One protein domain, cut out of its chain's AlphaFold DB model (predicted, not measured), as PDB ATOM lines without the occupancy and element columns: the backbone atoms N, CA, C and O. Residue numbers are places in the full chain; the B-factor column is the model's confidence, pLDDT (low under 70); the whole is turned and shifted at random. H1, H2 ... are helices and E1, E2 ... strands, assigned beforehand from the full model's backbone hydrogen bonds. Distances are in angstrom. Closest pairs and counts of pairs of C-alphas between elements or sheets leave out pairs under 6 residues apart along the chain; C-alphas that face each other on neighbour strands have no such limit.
ATOM      1  N   TYR A   6     -10.051 -15.693  55.571       78.44
ATOM      2  CA  TYR A   6     -10.930 -14.624  56.040       78.44
ATOM      3  C   TYR A   6     -10.159 -13.411  56.584       78.44
ATOM      4  O   TYR A   6     -10.530 -12.278  56.303       78.44
ATOM      5  N   GLN A   7      -9.065 -13.632  57.319       80.62
ATOM      6  CA  GLN A   7      -8.238 -12.547  57.860       80.62
ATOM      7  C   GLN A   7      -7.532 -11.775  56.741       80.62
ATOM      8  O   GLN A   7      -7.477 -10.553  56.794       80.62
ATOM      9  N   ILE A   8      -7.070 -12.476  55.700       82.50
ATOM     10  CA  ILE A   8      -6.434 -11.856  54.527       82.50
ATOM     11  C   ILE A   8      -7.433 -10.963  53.779       82.50
ATOM     12  O   ILE A   8      -7.107  -9.834  53.428       82.50
ATOM     13  N   VAL A   9      -8.661 -11.443  53.560       87.75
ATOM     14  CA  VAL A   9      -9.710 -10.659  52.884       87.75
ATOM     15  C   VAL A   9     -10.063  -9.397  53.675       87.75
ATOM     16  O   VAL A   9     -10.199  -8.332  53.081       87.75
ATOM     17  N   GLN A  10     -10.173  -9.500  55.003       88.12
ATOM     18  CA  GLN A  10     -10.437  -8.345  55.868       88.12
ATOM     19  C   GLN A  10      -9.299  -7.318  55.813       88.12
ATOM     20  O   GLN A  10      -9.555  -6.124  55.704       88.12
ATOM     21  N   GLU A  11      -8.044  -7.770  55.828       87.31
ATOM     22  CA  GLU A  11      -6.884  -6.878  55.752       87.31
ATOM     23  C   GLU A  11      -6.800  -6.143  54.404       87.31
ATOM     24  O   GLU A  11      -6.512  -4.948  54.371       87.31
ATOM     25  N   ILE A  12      -7.087  -6.830  53.291       88.44
ATOM     26  CA  ILE A  12      -7.146  -6.205  51.961       88.44
ATOM     27  C   ILE A  12      -8.254  -5.147  51.919       88.44
ATOM     28  O   ILE A  12      -7.995  -4.014  51.521       88.44
ATOM     29  N   ALA A  13      -9.458  -5.489  52.388       89.62
ATOM     30  CA  ALA A  13     -10.584  -4.558  52.417       89.62
ATOM     31  C   ALA A  13     -10.274  -3.312  53.261       89.62
ATOM     32  O   ALA A  13     -10.546  -2.194  52.828       89.62
ATOM     33  N   GLN A  14      -9.635  -3.491  54.422       91.75
ATOM     34  CA  GLN A  14      -9.228  -2.380  55.280       91.75
ATOM     35  C   GLN A  14      -8.193  -1.477  54.599       91.75
ATOM     36  O   GLN A  14      -8.298  -0.253  54.669       91.75
ATOM     37  N   LYS A  15      -7.203  -2.064  53.916       91.75
ATOM     38  CA  LYS A  15      -6.196  -1.304  53.164       91.75
ATOM     39  C   LYS A  15      -6.830  -0.488  52.043       91.75
ATOM     40  O   LYS A  15      -6.483   0.681  51.879       91.75
ATOM     41  N   ASP A  16      -7.769  -1.068  51.306       90.62
ATOM     42  CA  ASP A  16      -8.486  -0.370  50.237       90.62
ATOM     43  C   ASP A  16      -9.364   0.765  50.787       90.62
ATOM     44  O   ASP A  16      -9.376   1.868  50.235       90.62
ATOM     45  N   GLU A  17     -10.031   0.541  51.921       91.62
ATOM     46  CA  GLU A  17     -10.813   1.569  52.612       91.62
ATOM     47  C   GLU A  17      -9.928   2.732  53.088       91.62
ATOM     48  O   GLU A  17     -10.254   3.904  52.879       91.62
ATOM     49  N   ASN A  18      -8.764   2.427  53.666       91.62
ATOM     50  CA  ASN A  18      -7.794   3.432  54.096       91.62
ATOM     51  C   ASN A  18      -7.298   4.275  52.910       91.62
ATOM     52  O   ASN A  18      -7.235   5.504  53.013       91.62
ATOM     53  N   LYS A  19      -6.997   3.640  51.768       90.81
ATOM     54  CA  LYS A  19      -6.613   4.344  50.533       90.81
ATOM     55  C   LYS A  19      -7.725   5.262  50.043       90.81
ATOM     56  O   LYS A  19      -7.448   6.401  49.688       90.81
ATOM     57  N   ALA A  20      -8.974   4.797  50.049       90.25
ATOM     58  CA  ALA A  20     -10.115   5.589  49.597       90.25
ATOM     59  C   ALA A  20     -10.365   6.824  50.482       90.25
ATOM     60  O   ALA A  20     -10.620   7.910  49.958       90.25
ATOM     61  N   LYS A  21     -10.231   6.679  51.809       90.75
ATOM     62  CA  LYS A  21     -10.313   7.793  52.771       90.75
ATOM     63  C   LYS A  21      -9.205   8.821  52.556       90.75
ATOM     64  O   LYS A  21      -9.450  10.019  52.644       90.75
ATOM     65  N   ARG A  22      -7.987   8.364  52.257       90.81
ATOM     66  CA  ARG A  22      -6.833   9.245  52.019       90.81
ATOM     67  C   ARG A  22      -6.776   9.829  50.616       90.81
ATOM     68  O   ARG A  22      -6.127  10.850  50.433       90.81
ATOM     69  N   SER A  23      -7.441   9.231  49.632       92.31
ATOM     70  CA  SER A  23      -7.484   9.784  48.279       92.31
ATOM     71  C   SER A  23      -8.524  10.887  48.136       92.31
ATOM     72  O   SER A  23      -8.366  11.742  47.270       92.31
ATOM     73  N   ARG A  24      -9.589  10.899  48.949       95.00
ATOM     74  CA  ARG A  24     -10.693  11.861  48.810       95.00
ATOM     75  C   ARG A  24     -11.218  12.300  50.164       95.00
ATOM     76  O   ARG A  24     -11.943  11.558  50.822       95.00
ATOM     77  N   PHE A  25     -10.894  13.521  50.561       95.50
ATOM     78  CA  PHE A  25     -11.230  14.032  51.889       95.50
ATOM     79  C   PHE A  25     -11.391  15.550  51.893       95.50
ATOM     80  O   PHE A  25     -11.022  16.242  50.943       95.50
ATOM     81  N   ILE A  26     -11.952  16.067  52.982       97.19
ATOM     82  CA  ILE A  26     -12.023  17.501  53.262       97.19
ATOM     83  C   ILE A  26     -10.992  17.827  54.339       97.19
ATOM     84  O   ILE A  26     -10.920  17.129  55.348       97.19
ATOM     85  N   LEU A  27     -10.219  18.896  54.142       97.19
ATOM     86  CA  LEU A  27      -9.300  19.389  55.167       97.19
ATOM     87  C   LEU A  27     -10.065  19.824  56.425       97.19
ATOM     88  O   LEU A  27     -10.959  20.671  56.368       97.19
ATOM     89  N   ASP A  28      -9.689  19.276  57.574       96.00
ATOM     90  CA  ASP A  28     -10.268  19.575  58.887       96.00
ATOM     91  C   ASP A  28      -9.662  20.827  59.549       96.00
ATOM     92  O   ASP A  28     -10.287  21.440  60.427       96.00
ATOM     93  N   GLN A  29      -8.493  21.245  59.068       96.50
ATOM     94  CA  GLN A  29      -7.746  22.435  59.460       96.50
ATOM     95  C   GLN A  29      -7.020  23.053  58.257       96.50
ATOM     96  O   GLN A  29      -6.904  22.433  57.201       96.50
ATOM     97  N   ASP A  30      -6.524  24.279  58.419       97.38
ATOM     98  CA  ASP A  30      -5.636  24.879  57.424       97.38
ATOM     99  C   ASP A  30      -4.353  24.032  57.305       97.38
ATOM    100  O   ASP A  30      -3.785  23.603  58.310       97.38
ATOM    101  N   PHE A  31      -3.888  23.792  56.079       95.69
ATOM    102  CA  PHE A  31      -2.751  22.919  55.796       95.69
ATOM    103  C   PHE A  31      -1.742  23.612  54.877       95.69
ATOM    104  O   PHE A  31      -2.067  23.995  53.753       95.69
ATOM    105  N   GLN A  32      -0.504  23.782  55.349       93.75
ATOM    106  CA  GLN A  32       0.582  24.318  54.529       93.75
ATOM    107  C   GLN A  32       1.126  23.217  53.616       93.75
ATOM    108  O   GLN A  32       1.660  22.219  54.097       93.75
ATOM    109  N   PHE A  33       1.049  23.428  52.304       90.94
ATOM    110  CA  PHE A  33       1.618  22.533  51.306       90.94
ATOM    111  C   PHE A  33       2.551  23.295  50.366       90.94
ATOM    112  O   PHE A  33       2.114  24.110  49.551       90.94
ATOM    113  N   ASP A  34       3.852  23.031  50.507       88.19
ATOM    114  CA  ASP A  34       4.928  23.729  49.793       88.19
ATOM    115  C   ASP A  34       4.776  25.259  49.928       88.19
ATOM    116  O   ASP A  34       4.883  25.783  51.039       88.19
ATOM    117  N   GLN A  35       4.463  25.979  48.846       87.56
ATOM    118  CA  GLN A  35       4.330  27.442  48.842       87.56
ATOM    119  C   GLN A  35       2.919  27.947  49.171       87.56
ATOM    120  O   GLN A  35       2.715  29.158  49.256       87.56
ATOM    121  N   GLN A  36       1.938  27.058  49.343       93.12
ATOM    122  CA  GLN A  36       0.531  27.431  49.433       93.12
ATOM    123  C   GLN A  36      -0.108  26.947  50.738       93.12
ATOM    124  O   GLN A  36      -0.046  25.771  51.085       93.12
ATOM    125  N   LEU A  37      -0.794  27.856  51.431       95.19
ATOM    126  CA  LEU A  37      -1.686  27.506  52.534       95.19
ATOM    127  C   LEU A  37      -3.055  27.128  51.964       95.19
ATOM    128  O   LEU A  37      -3.698  27.959  51.317       95.19
ATOM    129  N   PHE A  38      -3.489  25.892  52.190       97.12
ATOM    130  CA  PHE A  38      -4.814  25.401  51.826       97.12
ATOM    131  C   PHE A  38      -5.750  25.577  53.028       97.12
ATOM    132  O   PHE A  38      -5.393  25.155  54.127       97.12
ATOM    133  N   PRO A  39      -6.919  26.213  52.871       98.06
ATOM    134  CA  PRO A  39      -7.810  26.458  53.994       98.06
ATOM    135  C   PRO A  39      -8.551  25.187  54.430       98.06
ATOM    136  O   PRO A  39      -8.880  24.315  53.623       98.06
ATOM    137  N   LYS A  40      -8.924  25.144  55.708       98.12
ATOM    138  CA  LYS A  40      -9.926  24.220  56.232       98.12
ATOM    139  C   LYS A  40     -11.173  24.234  55.350       98.12
ATOM    140  O   LYS A  40     -11.684  25.301  55.015       98.12
ATOM    141  N   GLY A  41     -11.710  23.056  55.053       98.06
ATOM    142  CA  GLY A  41     -12.898  22.890  54.222       98.06
ATOM    143  C   GLY A  41     -12.599  22.674  52.739       98.06
ATOM    144  O   GLY A  41     -13.534  22.452  51.977       98.06
ATOM    145  N   THR A  42     -11.333  22.711  52.309       98.44
ATOM    146  CA  THR A  42     -10.970  22.324  50.940       98.44
ATOM    147  C   THR A  42     -11.232  20.841  50.714       98.44
ATOM    148  O   THR A  42     -10.731  20.004  51.464       98.44
ATOM    149  N   LEU A  43     -11.986  20.532  49.657       98.25
ATOM    150  CA  LEU A  43     -12.141  19.179  49.136       98.25
ATOM    151  C   LEU A  43     -10.908  18.825  48.305       98.25
ATOM    152  O   LEU A  43     -10.527  19.583  47.413       98.25
ATOM    153  N   ILE A  44     -10.303  17.682  48.600       97.50
ATOM    154  CA  ILE A  44      -9.067  17.200  47.995       97.50
ATOM    155  C   ILE A  44      -9.338  15.884  47.265       97.50
ATOM    156  O   ILE A  44      -9.969  14.981  47.819       97.50
ATOM    157  N   ASN A  45      -8.807  15.751  46.048       96.12
ATOM    158  CA  ASN A  45      -8.582  14.457  45.409       96.12
ATOM    159  C   ASN A  45      -7.075  14.242  45.197       96.12
ATOM    160  O   ASN A  45      -6.392  15.088  44.613       96.12
ATOM    161  N   LEU A  46      -6.567  13.108  45.677       91.94
ATOM    162  CA  LEU A  46      -5.185  12.659  45.542       91.94
ATOM    163  C   LEU A  46      -5.121  11.352  44.752       91.94
ATOM    164  O   LEU A  46      -5.983  10.483  44.887       91.94
ATOM    165  N   TYR A  47      -4.015  11.159  44.045       86.94
ATOM    166  CA  TYR A  47      -3.587   9.859  43.554       86.94
ATOM    167  C   TYR A  47      -2.145   9.603  43.967       86.94
ATOM    168  O   TYR A  47      -1.219  10.268  43.504       86.94
ATOM    169  N   ASN A  48      -1.953   8.616  44.842       82.50
ATOM    170  CA  ASN A  48      -0.635   8.174  45.265       82.50
ATOM    171  C   ASN A  48      -0.471   6.669  45.018       82.50
ATOM    172  O   ASN A  48      -1.033   5.852  45.745       82.50
ATOM    173  N   VAL A  49       0.349   6.314  44.026       78.50
ATOM    174  CA  VAL A  49       0.691   4.918  43.690       78.50
ATOM    175  C   VAL A  49       1.437   4.181  44.806       78.50
ATOM    176  O   VAL A  49       1.390   2.955  44.858       78.50
ATOM    177  N   HIS A  50       2.097   4.916  45.701       81.00
ATOM    178  CA  HIS A  50       2.869   4.389  46.830       81.00
ATOM    179  C   HIS A  50       2.057   4.280  48.119       81.00
ATOM    180  O   HIS A  50       2.594   3.860  49.139       81.00
ATOM    181  N   ASP A  51       0.774   4.653  48.112       83.62
ATOM    182  CA  ASP A  51      -0.090   4.408  49.264       83.62
ATOM    183  C   ASP A  51      -0.455   2.916  49.333       83.62
ATOM    184  O   ASP A  51      -1.224   2.397  48.512       83.62
ATOM    185  N   ALA A  52       0.108   2.210  50.316       85.50
ATOM    186  CA  ALA A  52      -0.130   0.786  50.524       85.50
ATOM    187  C   ALA A  52      -1.354   0.496  51.412       85.50
ATOM    188  O   ALA A  52      -1.723  -0.670  51.563       85.50
ATOM    189  N   GLY A  53      -2.043   1.523  51.922       86.75
ATOM    190  CA  GLY A  53      -3.247   1.362  52.741       86.75
ATOM    191  C   GLY A  53      -2.964   1.150  54.227       86.75
ATOM    192  O   GLY A  53      -3.827   0.637  54.934       86.75
ATOM    193  N   GLU A  54      -1.782   1.533  54.722       89.06
ATOM    194  CA  GLU A  54      -1.397   1.346  56.126       89.06
ATOM    195  C   GLU A  54      -2.373   2.030  57.093       89.06
ATOM    196  O   GLU A  54      -2.991   3.038  56.745       89.06
ATOM    197  N   ASP A  55      -2.480   1.515  58.321       82.94
ATOM    198  CA  ASP A  55      -3.435   2.005  59.329       82.94
ATOM    199  C   ASP A  55      -3.213   3.472  59.710       82.94
ATOM    200  O   ASP A  55      -4.161   4.207  59.982       82.94
ATOM    201  N   PHE A  56      -1.954   3.915  59.712       80.12
ATOM    202  CA  PHE A  56      -1.596   5.286  60.035       80.12
ATOM    203  C   PHE A  56      -0.630   5.859  59.007       80.12
ATOM    204  O   PHE A  56       0.455   5.327  58.776       80.12
ATOM    205  N   ARG A  57      -1.005   7.009  58.450       79.19
ATOM    206  CA  ARG A  57      -0.131   7.861  57.653       79.19
ATOM    207  C   ARG A  57      -0.434   9.317  58.005       79.19
ATOM    208  O   ARG A  57      -1.612   9.680  58.018       79.19
ATOM    209  N   PRO A  58       0.578  10.154  58.289       83.75
ATOM    210  CA  PRO A  58       0.360  11.585  58.460       83.75
ATOM    211  C   PRO A  58      -0.328  12.189  57.232       83.75
ATOM    212  O   PRO A  58      -0.054  11.773  56.102       83.75
ATOM    213  N   LEU A  59      -1.191  13.184  57.455       84.44
ATOM    214  CA  LEU A  59      -1.808  13.942  56.370       84.44
ATOM    215  C   LEU A  59      -0.723  14.519  55.453       84.44
ATOM    216  O   LEU A  59       0.216  15.174  55.904       84.44
ATOM    217  N   SER A  60      -0.883  14.282  54.159       84.44
ATOM    218  CA  SER A  60      -0.019  14.790  53.106       84.44
ATOM    219  C   SER A  60      -0.873  15.088  51.882       84.44
ATOM    220  O   SER A  60      -1.818  14.356  51.604       84.44
ATOM    221  N   LEU A  61      -0.524  16.142  51.142       89.06
ATOM    222  CA  LEU A  61      -1.086  16.417  49.816       89.06
ATOM    223  C   LEU A  61      -0.165  15.908  48.696       89.06
ATOM    224  O   LEU A  61      -0.209  16.382  47.565       89.06
ATOM    225  N   TYR A  62       0.700  14.940  49.001       83.69
ATOM    226  CA  TYR A  62       1.455  14.238  47.973       83.69
ATOM    227  C   TYR A  62       0.502  13.542  46.989       83.69
ATOM    228  O   TYR A  62      -0.411  12.823  47.400       83.69
ATOM    229  N   GLY A  63       0.746  13.728  45.689       84.62
ATOM    230  CA  GLY A  63      -0.140  13.226  44.639       84.62
ATOM    231  C   GLY A  63      -1.408  14.061  44.469       84.62
ATOM    232  O   GLY A  63      -2.423  13.524  44.033       84.62
ATOM    233  N   LEU A  64      -1.386  15.346  44.855       92.00
ATOM    234  CA  LEU A  64      -2.506  16.265  44.656       92.00
ATOM    235  C   LEU A  64      -2.907  16.336  43.185       92.00
ATOM    236  O   LEU A  64      -2.182  16.895  42.373       92.00
ATOM    237  N   GLN A  65      -4.095  15.820  42.875       92.56
ATOM    238  CA  GLN A  65      -4.661  15.870  41.531       92.56
ATOM    239  C   GLN A  65      -5.683  16.982  41.382       92.56
ATOM    240  O   GLN A  65      -5.779  17.583  40.319       92.56
ATOM    241  N   ALA A  66      -6.475  17.252  42.415       96.25
ATOM    242  CA  ALA A  66      -7.451  18.326  42.368       96.25
ATOM    243  C   ALA A  66      -7.764  18.863  43.762       96.25
ATOM    244  O   ALA A  66      -7.721  18.140  44.759       96.25
ATOM    245  N   ALA A  67      -8.116  20.145  43.810       97.75
ATOM    246  CA  ALA A  67      -8.606  20.806  45.009       97.75
ATOM    247  C   ALA A  67      -9.779  21.725  44.663       97.75
ATOM    248  O   ALA A  67      -9.705  22.487  43.700       97.75
ATOM    249  N   GLN A  68     -10.833  21.698  45.477       98.38
ATOM    250  CA  GLN A  68     -11.913  22.678  45.431       98.38
ATOM    251  C   GLN A  68     -11.946  23.465  46.730       98.38
ATOM    252  O   GLN A  68     -12.076  22.905  47.821       98.38
ATOM    253  N   PHE A  69     -11.795  24.780  46.609       98.12
ATOM    254  CA  PHE A  69     -11.611  25.654  47.752       98.12
ATOM    255  C   PHE A  69     -12.965  26.126  48.308       98.12
ATOM    256  O   PHE A  69     -13.882  26.418  47.543       98.12
ATOM    257  N   PRO A  70     -13.104  26.259  49.640       97.88
ATOM    258  CA  PRO A  70     -14.331  26.754  50.273       97.88
ATOM    259  C   PRO A  70     -14.540  28.262  50.058       97.88
ATOM    260  O   PRO A  70     -15.610  28.800  50.336       97.88
ATOM    261  N   ARG A  71     -13.495  28.959  49.602       97.25
ATOM    262  CA  ARG A  71     -13.473  30.379  49.251       97.25
ATOM    263  C   ARG A  71     -12.403  30.612  48.178       97.25
ATOM    264  O   ARG A  71     -11.444  29.839  48.151       97.25
ATOM    265  N   PRO A  72     -12.519  31.675  47.362       98.00
ATOM    266  CA  PRO A  72     -11.510  32.004  46.364       98.00
ATOM    267  C   PRO A  72     -10.098  32.090  46.955       98.00
ATOM    268  O   PRO A  72      -9.877  32.754  47.970       98.00
ATOM    269  N   MET A  73      -9.147  31.432  46.297       97.81
ATOM    270  CA  MET A  73      -7.728  31.397  46.658       97.81
ATOM    271  C   MET A  73      -6.893  32.161  45.631       97.81
ATOM    272  O   MET A  73      -7.264  32.218  44.462       97.81
ATOM    273  N   TYR A  74      -5.761  32.731  46.048       97.38
ATOM    274  CA  TYR A  74      -4.811  33.367  45.133       97.38
ATOM    275  C   TYR A  74      -3.654  32.411  44.833       97.38
ATOM    276  O   TYR A  74      -2.815  32.174  45.698       97.38
ATOM    277  N   ILE A  75      -3.630  31.843  43.625       97.25
ATOM    278  CA  ILE A  75      -2.671  30.815  43.194       97.25
ATOM    279  C   ILE A  75      -2.112  31.219  41.833       97.25
ATOM    280  O   ILE A  75      -2.863  31.633  40.960       97.25
ATOM    281  N   ALA A  76      -0.793  31.120  41.643       95.50
ATOM    282  CA  ALA A  76      -0.116  31.436  40.374       95.50
ATOM    283  C   ALA A  76      -0.466  32.833  39.812       95.50
ATOM    284  O   ALA A  76      -0.559  33.037  38.604       95.50
ATOM    285  N   GLY A  77      -0.681  33.802  40.706       96.31
ATOM    286  CA  GLY A  77      -1.024  35.171  40.331       96.31
ATOM    287  C   GLY A  77      -2.506  35.408  40.010       96.31
ATOM    288  O   GLY A  77      -2.847  36.513  39.581       96.31
ATOM    289  N   VAL A  78      -3.386  34.421  40.218       98.06
ATOM    290  CA  VAL A  78      -4.806  34.489  39.840       98.06
ATOM    291  C   VAL A  78      -5.745  34.058  40.964       98.06
ATOM    292  O   VAL A  78      -5.391  33.248  41.818       98.06
ATOM    293  N   TRP A  79      -6.964  34.599  40.960       98.44
ATOM    294  CA  TRP A  79      -8.024  34.222  41.903       98.44
ATOM    295  C   TRP A  79      -8.825  33.028  41.385       98.44
ATOM    296  O   TRP A  79      -9.372  33.098  40.279       98.44
ATOM    297  N   VAL A  80      -8.916  31.958  42.181       98.19
ATOM    298  CA  VAL A  80      -9.398  30.639  41.744       98.19
ATOM    299  C   VAL A  80     -10.343  29.982  42.743       98.19
ATOM    300  O   VAL A  80     -10.177  30.130  43.952       98.19
ATOM    301  N   ASP A  81     -11.302  29.219  42.222       98.12
ATOM    302  CA  ASP A  81     -12.233  28.393  43.004       98.12
ATOM    303  C   ASP A  81     -11.789  26.924  43.068       98.12
ATOM    304  O   ASP A  81     -12.105  26.213  44.024       98.12
ATOM    305  N   ALA A  82     -11.044  26.459  42.061       98.19
ATOM    306  CA  ALA A  82     -10.566  25.085  41.990       98.19
ATOM    307  C   ALA A  82      -9.239  24.967  41.231       98.19
ATOM    308  O   ALA A  82      -8.906  25.794  40.378       98.19
ATOM    309  N   TYR A  83      -8.515  23.899  41.542       97.62
ATOM    310  CA  TYR A  83      -7.269  23.476  40.919       97.62
ATOM    311  C   TYR A  83      -7.400  22.033  40.426       97.62
ATOM    312  O   TYR A  83      -8.030  21.213  41.098       97.62
ATOM    313  N   LYS A  84      -6.775  21.723  39.287       96.06
ATOM    314  CA  LYS A  84      -6.587  20.362  38.785       96.06
ATOM    315  C   LYS A  84      -5.223  20.210  38.112       96.06
ATOM    316  O   LYS A  84      -4.867  21.007  37.248       96.06
ATOM    317  N   GLU A  85      -4.503  19.156  38.455       92.50
ATOM    318  CA  GLU A  85      -3.400  18.627  37.664       92.50
ATOM    319  C   GLU A  85      -3.979  17.802  36.506       92.50
ATOM    320  O   GLU A  85      -4.588  16.753  36.713       92.50
ATOM    321  N   GLU A  86      -3.833  18.289  35.275       91.38
ATOM    322  CA  GLU A  86      -4.233  17.531  34.078       91.38
ATOM    323  C   GLU A  86      -3.124  16.560  33.657       91.38
ATOM    324  O   GLU A  86      -3.381  15.462  33.172       91.38
ATOM    325  N   SER A  87      -1.871  16.964  33.864       87.25
ATOM    326  CA  SER A  87      -0.691  16.107  33.794       87.25
ATOM    327  C   SER A  87       0.454  16.759  34.566       87.25
ATOM    328  O   SER A  87       0.368  17.933  34.928       87.25
ATOM    329  N   ALA A  88       1.578  16.054  34.724       80.94
ATOM    330  CA  ALA A  88       2.774  16.591  35.381       80.94
ATOM    331  C   ALA A  88       3.250  17.949  34.812       80.94
ATOM    332  O   ALA A  88       3.900  18.723  35.511       80.94
ATOM    333  N   PHE A  89       2.913  18.270  33.555       86.06
ATOM    334  CA  PHE A  89       3.312  19.518  32.897       86.06
ATOM    335  C   PHE A  89       2.174  20.531  32.720       86.06
ATOM    336  O   PHE A  89       2.402  21.621  32.187       86.06
ATOM    337  N   VAL A  90       0.951  20.186  33.135       91.69
ATOM    338  CA  VAL A  90      -0.264  20.957  32.851       91.69
ATOM    339  C   VAL A  90      -1.100  21.138  34.106       91.69
ATOM    340  O   VAL A  90      -1.668  20.192  34.643       91.69
ATOM    341  N   GLN A  91      -1.228  22.395  34.511       94.50
ATOM    342  CA  GLN A  91      -1.933  22.812  35.710       94.50
ATOM    343  C   GLN A  91      -3.132  23.668  35.295       94.50
ATOM    344  O   GLN A  91      -2.992  24.623  34.528       94.50
ATOM    345  N   LEU A  92      -4.318  23.312  35.771       97.31
ATOM    346  CA  LEU A  92      -5.577  23.963  35.430       97.31
ATOM    347  C   LEU A  92      -6.144  24.673  36.655       97.31
ATOM    348  O   LEU A  92      -6.217  24.104  37.745       97.31
ATOM    349  N   LEU A  93      -6.572  25.919  36.463       98.00
ATOM    350  CA  LEU A  93      -7.133  26.764  37.510       98.00
ATOM    351  C   LEU A  93      -8.493  27.314  37.078       98.00
ATOM    352  O   LEU A  93      -8.576  28.093  36.131       98.00
ATOM    353  N   GLN A  94      -9.563  26.941  37.779       98.25
ATOM    354  CA  GLN A  94     -10.887  27.514  37.539       98.25
ATOM    355  C   GLN A  94     -10.979  28.890  38.198       98.25
ATOM    356  O   GLN A  94     -10.838  29.013  39.414       98.25
ATOM    357  N   LEU A  95     -11.228  29.927  37.401       98.38
ATOM    358  CA  LEU A  95     -11.173  31.317  37.843       98.38
ATOM    359  C   LEU A  95     -12.398  31.713  38.676       98.38
ATOM    360  O   LEU A  95     -13.537  31.544  38.243       98.38
ATOM    361  N   ALA A  96     -12.156  32.334  39.829       98.12
ATOM    362  CA  ALA A  96     -13.207  32.783  40.747       98.12
ATOM    363  C   ALA A  96     -13.879  34.101  40.328       98.12
ATOM    364  O   ALA A  96     -14.986  34.429  40.765       98.12
ATOM    365  N   GLN A  97     -13.204  34.876  39.477       98.25
ATOM    366  CA  GLN A  97     -13.642  36.193  39.031       98.25
ATOM    367  C   GLN A  97     -13.037  36.556  37.674       98.25
ATOM    368  O   GLN A  97     -12.006  36.006  37.273       98.25
ATOM    369  N   ASP A  98     -13.659  37.531  37.012       98.31
ATOM    370  CA  ASP A  98     -13.097  38.188  35.838       98.31
ATOM    371  C   ASP A  98     -11.767  38.854  36.205       98.31
ATOM    372  O   ASP A  98     -11.678  39.598  37.184       98.31
ATOM    373  N   GLN A  99     -10.723  38.601  35.420       98.12
ATOM    374  CA  GLN A  99      -9.390  39.134  35.685       98.12
ATOM    375  C   GLN A  99      -8.539  39.215  34.417       98.12
ATOM    376  O   GLN A  99      -8.790  38.538  33.419       98.12
ATOM    377  N   VAL A 100      -7.532  40.084  34.446       98.19
ATOM    378  CA  VAL A 100      -6.515  40.190  33.395       98.19
ATOM    379  C   VAL A 100      -5.265  39.477  33.891       98.19
ATOM    380  O   VAL A 100      -4.760  39.816  34.957       98.19
ATOM    381  N   ILE A 101      -4.783  38.499  33.128       98.25
ATOM    382  CA  ILE A 101      -3.682  37.621  33.532       98.25
ATOM    383  C   ILE A 101      -2.469  37.884  32.639       98.25
ATOM    384  O   ILE A 101      -2.588  37.968  31.412       98.25
ATOM    385  N   ALA A 102      -1.308  38.037  33.273       96.62
ATOM    386  CA  ALA A 102      -0.024  38.303  32.641       96.62
ATOM    387  C   ALA A 102       1.132  37.795  33.531       96.62
ATOM    388  O   ALA A 102       0.960  37.718  34.748       96.62
ATOM    389  N   PRO A 103       2.322  37.532  32.963       96.50
ATOM    390  CA  PRO A 103       2.609  37.497  31.529       96.50
ATOM    391  C   PRO A 103       2.061  36.229  30.857       96.50
ATOM    392  O   PRO A 103       1.844  35.214  31.512       96.50
ATOM    393  N   VAL A 104       1.851  36.290  29.541       97.25
ATOM    394  CA  VAL A 104       1.471  35.123  28.730       97.25
ATOM    395  C   VAL A 104       2.728  34.484  28.158       97.25
ATOM    396  O   VAL A 104       3.650  35.178  27.725       97.25
ATOM    397  N   TYR A 105       2.751  33.160  28.139       95.50
ATOM    398  CA  TYR A 105       3.815  32.359  27.563       95.50
ATOM    399  C   TYR A 105       3.323  31.584  26.343       95.50
ATOM    400  O   TYR A 105       2.155  31.203  26.235       95.50
ATOM    401  N   MET A 106       4.250  31.320  25.431       93.50
ATOM    402  CA  MET A 106       4.061  30.439  24.285       93.50
ATOM    403  C   MET A 106       5.214  29.439  24.204       93.50
ATOM    404  O   MET A 106       6.317  29.704  24.692       93.50
ATOM    405  N   ASN A 107       4.950  28.285  23.597       88.38
ATOM    406  CA  ASN A 107       5.994  27.313  23.308       88.38
ATOM    407  C   ASN A 107       6.884  27.854  22.177       88.38
ATOM    408  O   ASN A 107       6.369  28.357  21.179       88.38
ATOM    409  N   ASP A 108       8.202  27.755  22.322       85.19
ATOM    410  CA  ASP A 108       9.171  28.230  21.325       85.19
ATOM    411  C   ASP A 108       9.414  27.241  20.165       85.19
ATOM    412  O   ASP A 108      10.318  27.440  19.352       85.19
ATOM    413  N   HIS A 109       8.620  26.166  20.094       81.19
ATOM    414  CA  HIS A 109       8.743  25.024  19.182       81.19
ATOM    415  C   HIS A 109      10.030  24.196  19.342       81.19
ATOM    416  O   HIS A 109      10.254  23.257  18.581       81.19
ATOM    417  N   LYS A 110      10.853  24.501  20.349       75.31
ATOM    418  CA  LYS A 110      12.047  23.748  20.760       75.31
ATOM    419  C   LYS A 110      11.870  23.096  22.135       75.31
ATOM    420  O   LYS A 110      12.825  22.542  22.669       75.31
ATOM    421  N   GLY A 111      10.658  23.156  22.695       69.56
ATOM    422  CA  GLY A 111      10.314  22.617  24.014       69.56
ATOM    423  C   GLY A 111      10.381  23.646  25.148       69.56
ATOM    424  O   GLY A 111       9.947  23.349  26.257       69.56
ATOM    425  N   GLY A 112      10.855  24.865  24.883       81.38
ATOM    426  CA  GLY A 112      10.932  25.951  25.853       81.38
ATOM    427  C   GLY A 112       9.647  26.776  25.950       81.38
ATOM    428  O   GLY A 112       8.841  26.842  25.021       81.38
ATOM    429  N   TRP A 113       9.475  27.456  27.087       88.69
ATOM    430  CA  TRP A 113       8.406  28.433  27.312       88.69
ATOM    431  C   TRP A 113       8.986  29.844  27.330       88.69
ATOM    432  O   TRP A 113       9.759  30.195  28.223       88.69
ATOM    433  N   VAL A 114       8.590  30.666  26.361       91.75
ATOM    434  CA  VAL A 114       9.050  32.054  26.211       91.75
ATOM    435  C   VAL A 114       7.890  33.028  26.363       91.75
ATOM    436  O   VAL A 114       6.731  32.655  26.188       91.75
ATOM    437  N   LEU A 115       8.198  34.277  26.715       94.94
ATOM    438  CA  LEU A 115       7.190  35.333  26.787       94.94
ATOM    439  C   LEU A 115       6.559  35.552  25.411       94.94
ATOM    440  O   LEU A 115       7.265  35.735  24.418       94.94
ATOM    441  N   ASP A 116       5.234  35.579  25.371       95.31
ATOM    442  CA  ASP A 116       4.490  35.897  24.163       95.31
ATOM    443  C   ASP A 116       4.512  37.416  23.932       95.31
ATOM    444  O   ASP A 116       3.887  38.201  24.649       95.31
ATOM    445  N   SER A 117       5.260  37.847  22.915       92.00
ATOM    446  CA  SER A 117       5.377  39.262  22.552       92.00
ATOM    447  C   SER A 117       4.114  39.822  21.886       92.00
ATOM    448  O   SER A 117       3.929  41.041  21.858       92.00
ATOM    449  N   THR A 118       3.235  38.953  21.377       93.62
ATOM    450  CA  THR A 118       1.993  39.317  20.684       93.62
ATOM    451  C   THR A 118       0.822  39.467  21.655       93.62
ATOM    452  O   THR A 118      -0.001  40.371  21.501       93.62
ATOM    453  N   ARG A 119       0.774  38.636  22.702       94.75
ATOM    454  CA  ARG A 119      -0.268  38.638  23.737       94.75
ATOM    455  C   ARG A 119       0.333  39.031  25.081       94.75
ATOM    456  O   ARG A 119       0.692  38.185  25.884       94.75
ATOM    457  N   LYS A 120       0.411  40.330  25.375       93.81
ATOM    458  CA  LYS A 120       0.990  40.803  26.654       93.81
ATOM    459  C   LYS A 120       0.190  40.361  27.885       93.81
ATOM    460  O   LYS A 120       0.755  40.180  28.959       93.81
ATOM    461  N   ASN A 121      -1.125  40.258  27.733       97.06
ATOM    462  CA  ASN A 121      -2.060  39.803  28.750       97.06
ATOM    463  C   ASN A 121      -3.300  39.213  28.071       97.06
ATOM    464  O   ASN A 121      -3.537  39.454  26.885       97.06
ATOM    465  N   ILE A 122      -4.087  38.451  28.826       97.81
ATOM    466  CA  ILE A 122      -5.382  37.932  28.385       97.81
ATOM    467  C   ILE A 122      -6.422  38.291  29.441       97.81
ATOM    468  O   ILE A 122      -6.189  38.122  30.640       97.81
ATOM    469  N   ARG A 123      -7.580  38.787  29.000       97.88
ATOM    470  CA  ARG A 123      -8.748  38.965  29.861       97.88
ATOM    471  C   ARG A 123      -9.519  37.653  29.923       97.88
ATOM    472  O   ARG A 123     -10.012  37.198  28.896       97.88
ATOM    473  N   CYS A 124      -9.638  37.089  31.115       97.75
ATOM    474  CA  CYS A 124     -10.385  35.868  31.365       97.75
ATOM    475  C   CYS A 124     -11.590  36.152  32.258       97.75
ATOM    476  O   CYS A 124     -11.562  37.056  33.094       97.75
ATOM    477  N   GLN A 125     -12.655  35.393  32.047       97.94
ATOM    478  CA  GLN A 125     -13.917  35.520  32.763       97.94
ATOM    479  C   GLN A 125     -13.986  34.534  33.928       97.94
ATOM    480  O   GLN A 125     -13.368  33.467  33.903       97.94
ATOM    481  N   LYS A 126     -14.791  34.872  34.933       97.31
ATOM    482  CA  LYS A 126     -15.189  33.957  35.999       97.31
ATOM    483  C   LYS A 126     -15.698  32.636  35.417       97.31
ATOM    484  O   LYS A 126     -16.465  32.625  34.457       97.31
ATOM    485  N   GLY A 127     -15.300  31.527  36.030       96.06
ATOM    486  CA  GLY A 127     -15.694  30.178  35.629       96.06
ATOM    487  C   GLY A 127     -14.908  29.615  34.444       96.06
ATOM    488  O   GLY A 127     -14.981  28.412  34.215       96.06
ATOM    489  N   GLN A 128     -14.125  30.427  33.722       97.81
ATOM    490  CA  GLN A 128     -13.170  29.892  32.750       97.81
ATOM    491  C   GLN A 128     -12.037  29.147  33.457       97.81
ATOM    492  O   GLN A 128     -11.718  29.413  34.617       97.81
ATOM    493  N   VAL A 129     -11.399  28.240  32.723       98.00
ATOM    494  CA  VAL A 129     -10.232  27.495  33.192       98.00
ATOM    495  C   VAL A 129      -8.981  28.116  32.585       98.00
ATOM    496  O   VAL A 129      -8.808  28.099  31.365       98.00
ATOM    497  N   ALA A 130      -8.121  28.675  33.433       97.88
ATOM    498  CA  ALA A 130      -6.793  29.132  33.062       97.88
ATOM    499  C   ALA A 130      -5.824  27.946  33.011       97.88
ATOM    500  O   ALA A 130      -5.712  27.177  33.967       97.88
ATOM    501  N   GLU A 131      -5.123  27.815  31.889       97.00
ATOM    502  CA  GLU A 131      -4.105  26.799  31.669       97.00
ATOM    503  C   GLU A 131      -2.720  27.366  31.974       97.00
ATOM    504  O   GLU A 131      -2.304  28.412  31.458       97.00
ATOM    505  N   PHE A 132      -1.991  26.618  32.790       96.38
ATOM    506  CA  PHE A 132      -0.612  26.869  33.133       96.38
ATOM    507  C   PHE A 132       0.248  25.670  32.752       96.38
ATOM    508  O   PHE A 132      -0.144  24.512  32.896       96.38
ATOM    509  N   ARG A 133       1.454  25.961  32.277       93.44
ATOM    510  CA  ARG A 133       2.450  24.961  31.914       93.44
ATOM    511  C   ARG A 133       3.649  25.065  32.833       93.44
ATOM    512  O   ARG A 133       4.004  26.155  33.284       93.44
ATOM    513  N   VAL A 134       4.292  23.939  33.086       86.69
ATOM    514  CA  VAL A 134       5.587  23.907  33.768       86.69
ATOM    515  C   VAL A 134       6.630  23.340  32.815       86.69
ATOM    516  O   VAL A 134       6.333  22.450  32.023       86.69
ATOM    517  N   GLY A 135       7.824  23.932  32.814       75.69
ATOM    518  CA  GLY A 135       8.953  23.437  32.025       75.69
ATOM    519  C   GLY A 135       9.816  22.464  32.825       75.69
ATOM    520  O   GLY A 135       9.615  22.303  34.025       75.69
ATOM    521  N   ASP A 136      10.832  21.891  32.184       67.00
ATOM    522  CA  ASP A 136      11.703  20.849  32.756       67.00
ATOM    523  C   ASP A 136      12.393  21.267  34.065       67.00
ATOM    524  O   ASP A 136      12.628  20.443  34.947       67.00
ATOM    525  N   GLN A 137      12.636  22.573  34.237       65.19
ATOM    526  CA  GLN A 137      13.173  23.171  35.467       65.19
ATOM    527  C   GLN A 137      12.278  22.969  36.699       65.19
ATOM    528  O   GLN A 137      12.712  23.235  37.818       65.19
ATOM    529  N   TYR A 138      11.024  22.557  36.509       68.94
ATOM    530  CA  TYR A 138      10.087  22.302  37.596       68.94
ATOM    531  C   TYR A 138      10.418  21.015  38.361       68.94
ATOM    532  O   TYR A 138      10.166  20.952  39.562       68.94
ATOM    533  N   TYR A 139      11.066  20.046  37.709       67.56
ATOM    534  CA  TYR A 139      11.602  18.846  38.354       67.56
ATOM    535  C   TYR A 139      13.106  18.717  38.056       67.56
ATOM    536  O   TYR A 139      13.507  17.866  37.262       67.56
ATOM    537  N   PRO A 140      13.952  19.573  38.660       61.25
ATOM    538  CA  PRO A 140      15.372  19.653  38.314       61.25
ATOM    539  C   PRO A 140      16.153  18.384  38.685       61.25
ATOM    540  O   PRO A 140      17.160  18.088  38.052       61.25
ATOM    541  N   ASP A 141      15.667  17.635  39.677       64.56
ATOM    542  CA  ASP A 141      16.315  16.428  40.198       64.56
ATOM    543  C   ASP A 141      15.761  15.134  39.580       64.56
ATOM    544  O   ASP A 141      16.225  14.044  39.916       64.56
ATOM    545  N   LYS A 142      14.760  15.227  38.689       63.66
ATOM    546  CA  LYS A 142      14.213  14.045  38.022       63.66
ATOM    547  C   LYS A 142      15.116  13.628  36.872       63.66
ATOM    548  O   LYS A 142      15.317  14.363  35.907       63.66
ATOM    549  N   ASP A 143      15.602  12.397  36.953       69.38
ATOM    550  CA  ASP A 143      16.262  11.744  35.833       69.38
ATOM    551  C   ASP A 143      15.207  11.196  34.867       69.38
ATOM    552  O   ASP A 143      14.762  10.053  34.979       69.38
ATOM    553  N   TYR A 144      14.806  12.026  33.904       65.69
ATOM    554  CA  TYR A 144      13.822  11.673  32.875       65.69
ATOM    555  C   TYR A 144      14.242  10.489  31.984       65.69
ATOM    556  O   TYR A 144      13.430  10.014  31.191       65.69
ATOM    557  N   SER A 145      15.488  10.005  32.084       65.19
ATOM    558  CA  SER A 145      15.955   8.832  31.338       65.19
ATOM    559  C   SER A 145      15.573   7.495  31.985       65.19
ATOM    560  O   SER A 145      15.596   6.464  31.310       65.19
ATOM    561  N   LYS A 146      15.184   7.485  33.267       70.19
ATOM    562  CA  LYS A 146      14.731   6.266  33.953       70.19
ATOM    563  C   LYS A 146      13.322   5.885  33.524       70.19
ATOM    564  O   LYS A 146      12.422   6.709  33.579       70.19
ATOM    565  N   GLU A 147      13.082   4.611  33.225       59.88
ATOM    566  CA  GLU A 147      11.757   4.109  32.822       59.88
ATOM    567  C   GLU A 147      10.642   4.427  33.839       59.88
ATOM    568  O   GLU A 147       9.492   4.571  33.453       59.88
ATOM    569  N   ASN A 148      10.976   4.615  35.120       59.22
ATOM    570  CA  ASN A 148      10.041   4.920  36.204       59.22
ATOM    571  C   ASN A 148      10.188   6.341  36.785       59.22
ATOM    572  O   ASN A 148       9.770   6.571  37.917       59.22
ATOM    573  N   TRP A 149      10.757   7.305  36.053       53.66
ATOM    574  CA  TRP A 149      10.963   8.683  36.539       53.66
ATOM    575  C   TRP A 149       9.664   9.364  37.034       53.66
ATOM    576  O   TRP A 149       9.669  10.235  37.911       53.66
ATOM    577  N   TYR A 150       8.513   8.950  36.496       53.75
ATOM    578  CA  TYR A 150       7.186   9.398  36.927       53.75
ATOM    579  C   TYR A 150       6.778   8.851  38.304       53.75
ATOM    580  O   TYR A 150       5.928   9.447  38.960       53.75
ATOM    581  N   ALA A 151       7.380   7.746  38.751       51.69
ATOM    582  CA  ALA A 151       7.118   7.114  40.038       51.69
ATOM    583  C   ALA A 151       8.001   7.663  41.171       51.69
ATOM    584  O   ALA A 151       7.750   7.341  42.327       51.69
ATOM    585  N   GLU A 152       9.020   8.480  40.893       57.09
ATOM    586  CA  GLU A 152       9.806   9.120  41.956       57.09
ATOM    587  C   GLU A 152       8.972  10.222  42.639       57.09
ATOM    588  O   GLU A 152       8.455  11.130  41.972       57.09
ATOM    589  N   GLU A 153       8.821  10.116  43.970       55.41
ATOM    590  CA  GLU A 153       8.054  11.058  44.792       55.41
ATOM    591  C   GLU A 153       8.730  12.434  44.786       55.41
ATOM    592  O   GLU A 153       9.678  12.678  45.529       55.41
ATOM    593  N   VAL A 154       8.242  13.362  43.960       58.78
ATOM    594  CA  VAL A 154       8.737  14.744  43.969       58.78
ATOM    595  C   VAL A 154       7.609  15.678  44.362       58.78
ATOM    596  O   VAL A 154       6.658  15.901  43.615       58.78
ATOM    597  N   ILE A 155       7.725  16.221  45.572       60.16
ATOM    598  CA  ILE A 155       6.829  17.246  46.099       60.16
ATOM    599  C   ILE A 155       7.183  18.551  45.393       60.16
ATOM    600  O   ILE A 155       8.243  19.131  45.634       60.16
ATOM    601  N   THR A 156       6.337  19.021  44.481       71.19
ATOM    602  CA  THR A 156       6.507  20.365  43.918       71.19
ATOM    603  C   THR A 156       5.149  20.985  43.635       71.19
ATOM    604  O   THR A 156       4.559  20.771  42.578       71.19
ATOM    605  N   PHE A 157       4.673  21.798  44.577       87.75
ATOM    606  CA  PHE A 157       3.538  22.695  44.374       87.75
ATOM    607  C   PHE A 157       4.060  24.132  44.438       87.75
ATOM    608  O   PHE A 157       3.965  24.831  45.447       87.75
ATOM    609  N   LYS A 158       4.679  24.554  43.330       88.88
ATOM    610  CA  LYS A 158       5.366  25.843  43.185       88.88
ATOM    611  C   LYS A 158       4.674  26.692  42.121       88.88
ATOM    612  O   LYS A 158       5.245  26.912  41.050       88.88
ATOM    613  N   PRO A 159       3.457  27.193  42.396       92.94
ATOM    614  CA  PRO A 159       2.681  27.963  41.429       92.94
ATOM    615  C   PRO A 159       3.393  29.224  40.925       92.94
ATOM    616  O   PRO A 159       3.096  29.704  39.836       92.94
ATOM    617  N   ALA A 160       4.389  29.731  41.660       90.12
ATOM    618  CA  ALA A 160       5.246  30.828  41.214       90.12
ATOM    619  C   ALA A 160       6.103  30.500  39.971       90.12
ATOM    620  O   ALA A 160       6.561  31.410  39.282       90.12
ATOM    621  N   LEU A 161       6.345  29.217  39.675       90.19
ATOM    622  CA  LEU A 161       7.138  28.783  38.517       90.19
ATOM    623  C   LEU A 161       6.287  28.520  37.269       90.19
ATOM    624  O   LEU A 161       6.833  28.347  36.175       90.19
ATOM    625  N   TRP A 162       4.966  28.488  37.427       93.69
ATOM    626  CA  TRP A 162       4.031  28.141  36.371       93.69
ATOM    627  C   TRP A 162       3.957  29.229  35.295       93.69
ATOM    628  O   TRP A 162       4.132  30.421  35.554       93.69
ATOM    629  N   LYS A 163       3.709  28.809  34.055       95.25
ATOM    630  CA  LYS A 163       3.693  29.653  32.858       95.25
ATOM    631  C   LYS A 163       2.275  29.721  32.315       95.25
ATOM    632  O   LYS A 163       1.782  28.739  31.772       95.25
ATOM    633  N   PHE A 164       1.614  30.860  32.482       97.62
ATOM    634  CA  PHE A 164       0.258  31.068  31.977       97.62
ATOM    635  C   PHE A 164       0.229  31.064  30.442       97.62
ATOM    636  O   PHE A 164       0.996  31.795  29.818       97.62
ATOM    637  N   VAL A 165      -0.663  30.279  29.832       96.50
ATOM    638  CA  VAL A 165      -0.761  30.134  28.362       96.50
ATOM    639  C   VAL A 165      -2.052  30.728  27.798       96.50
ATOM    640  O   VAL A 165      -2.071  31.278  26.689       96.50
ATOM    641  N   GLY A 166      -3.143  30.640  28.558       96.88
ATOM    642  CA  GLY A 166      -4.447  31.150  28.152       96.88
ATOM    643  C   GLY A 166      -5.585  30.608  29.004       96.88
ATOM    644  O   GLY A 166      -5.366  29.867  29.958       96.88
ATOM    645  N   CYS A 167      -6.809  30.987  28.648       96.62
ATOM    646  CA  CYS A 167      -8.025  30.531  29.314       96.62
ATOM    647  C   CYS A 167      -8.970  29.879  28.310       96.62
ATOM    648  O   CYS A 167      -9.056  30.310  27.158       96.62
ATOM    649  N   THR A 168      -9.700  28.866  28.758       94.19
ATOM    650  CA  THR A 168     -10.684  28.140  27.955       94.19
ATOM    651  C   THR A 168     -12.050  28.164  28.635       94.19
ATOM    652  O   THR A 168     -12.157  28.293  29.856       94.19
ATOM    653  N   THR A 169     -13.111  28.007  27.849       89.56
ATOM    654  CA  THR A 169     -14.472  27.750  28.348       89.56
ATOM    655  C   THR A 169     -14.705  26.250  28.560       89.56
ATOM    656  O   THR A 169     -15.777  25.743  28.234       89.56
TER     657      THR A 169
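What this domain is: This is residues 6 to 169 of the 180 residues of an uncharacterized protein of Acinetobacter junii (UniProt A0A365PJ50). One strongly twisted sheet of seven antiparallel strands makes the body, and the long helix H1 reaches away from its E1 and E4 end. Three small strand pairs lie about the sheet: E2 and E3 near E5, and E8 with E11 and E9 with E10 near E13. The printed part has 164 residues with one named helix and then thirteen named strands; the sheet runs E1, E4, E5, E6, E7, E12, E13, and the class is mixed, helices and strands. It is elongated, 65 by 40 by 25 A, yet only just compact, close to loose, with a radius of gyration of the C-alphas of 18.1 A.

How they stand to each other: H1, residues 6 to 23, has every O i to N i+4 pair within hydrogen-bond range. E1, residues 24 to 26, is an edge strand and antiparallel to E4, residues 43 to 46, with N 44 and O 25 2.8 A apart. H1 only grazes the sheet, with its residues 19 to 23; its closest C-alphas to E4 are those of Ser 23 and Leu 46, 4.6 A. E2, residues 31 to 33, and E3, residues 36 to 38, form a hairpin, with N 31 and O 38 2.8 A apart. E4, E5, residues 64 to 75, E6, residues 78 to 87, and E7, residues 90 to 95, form a meander, each strand the antiparallel neighbour of the one before. Its N and O pairs include N 43 and O 68, 3.0 A, N 83 and O 67, 2.8 A, and N 92 and O 84, 2.8 A. E5 bends by 129 degrees at residue 72 and E6 by 97 degrees at residue 81. E8, residues 99 to 101, pairs with E11, residues 122 to 124, with N 99 and O 124 2.9 A apart. E9, residues 105 to 107, and E10, residues 113 to 115, form a hairpin, with N 106 and O 114 2.9 A apart. E12, residues 129 to 133, is antiparallel to E7, with N 91 and O 132 2.9 A apart, and to E13, residues 163 to 168, with N 131 and O 166 2.8 A apart. The closest C-alphas of E9 and E13 are those of Tyr 105 and Val 165, 5.2 A.

Where its parts are: H1 begins at C-alpha 6, (-10.930, -14.624, 56.040), and is 25.8 A long. E6 is 19.8 A, E7 15.9 A, E13 15.3 A, E5 14.6 A, E12 13.0 A and E4 10.2 A from first to last C-alpha. E13 ends at C-alpha 168, (-10.684, 28.140, 27.955).

The domain as a whole: The two C-alphas farthest apart, those of Tyr 6 and Thr 118, are 65.8 A apart. The printed part has no cut. The links E4 to E5, 17 residues, and E12 to E13, 29 residues, are long. Mean pLDDT of the printed part is 88.5; residue 111 and residues 136 to 145 and 147 to 155 are under 70.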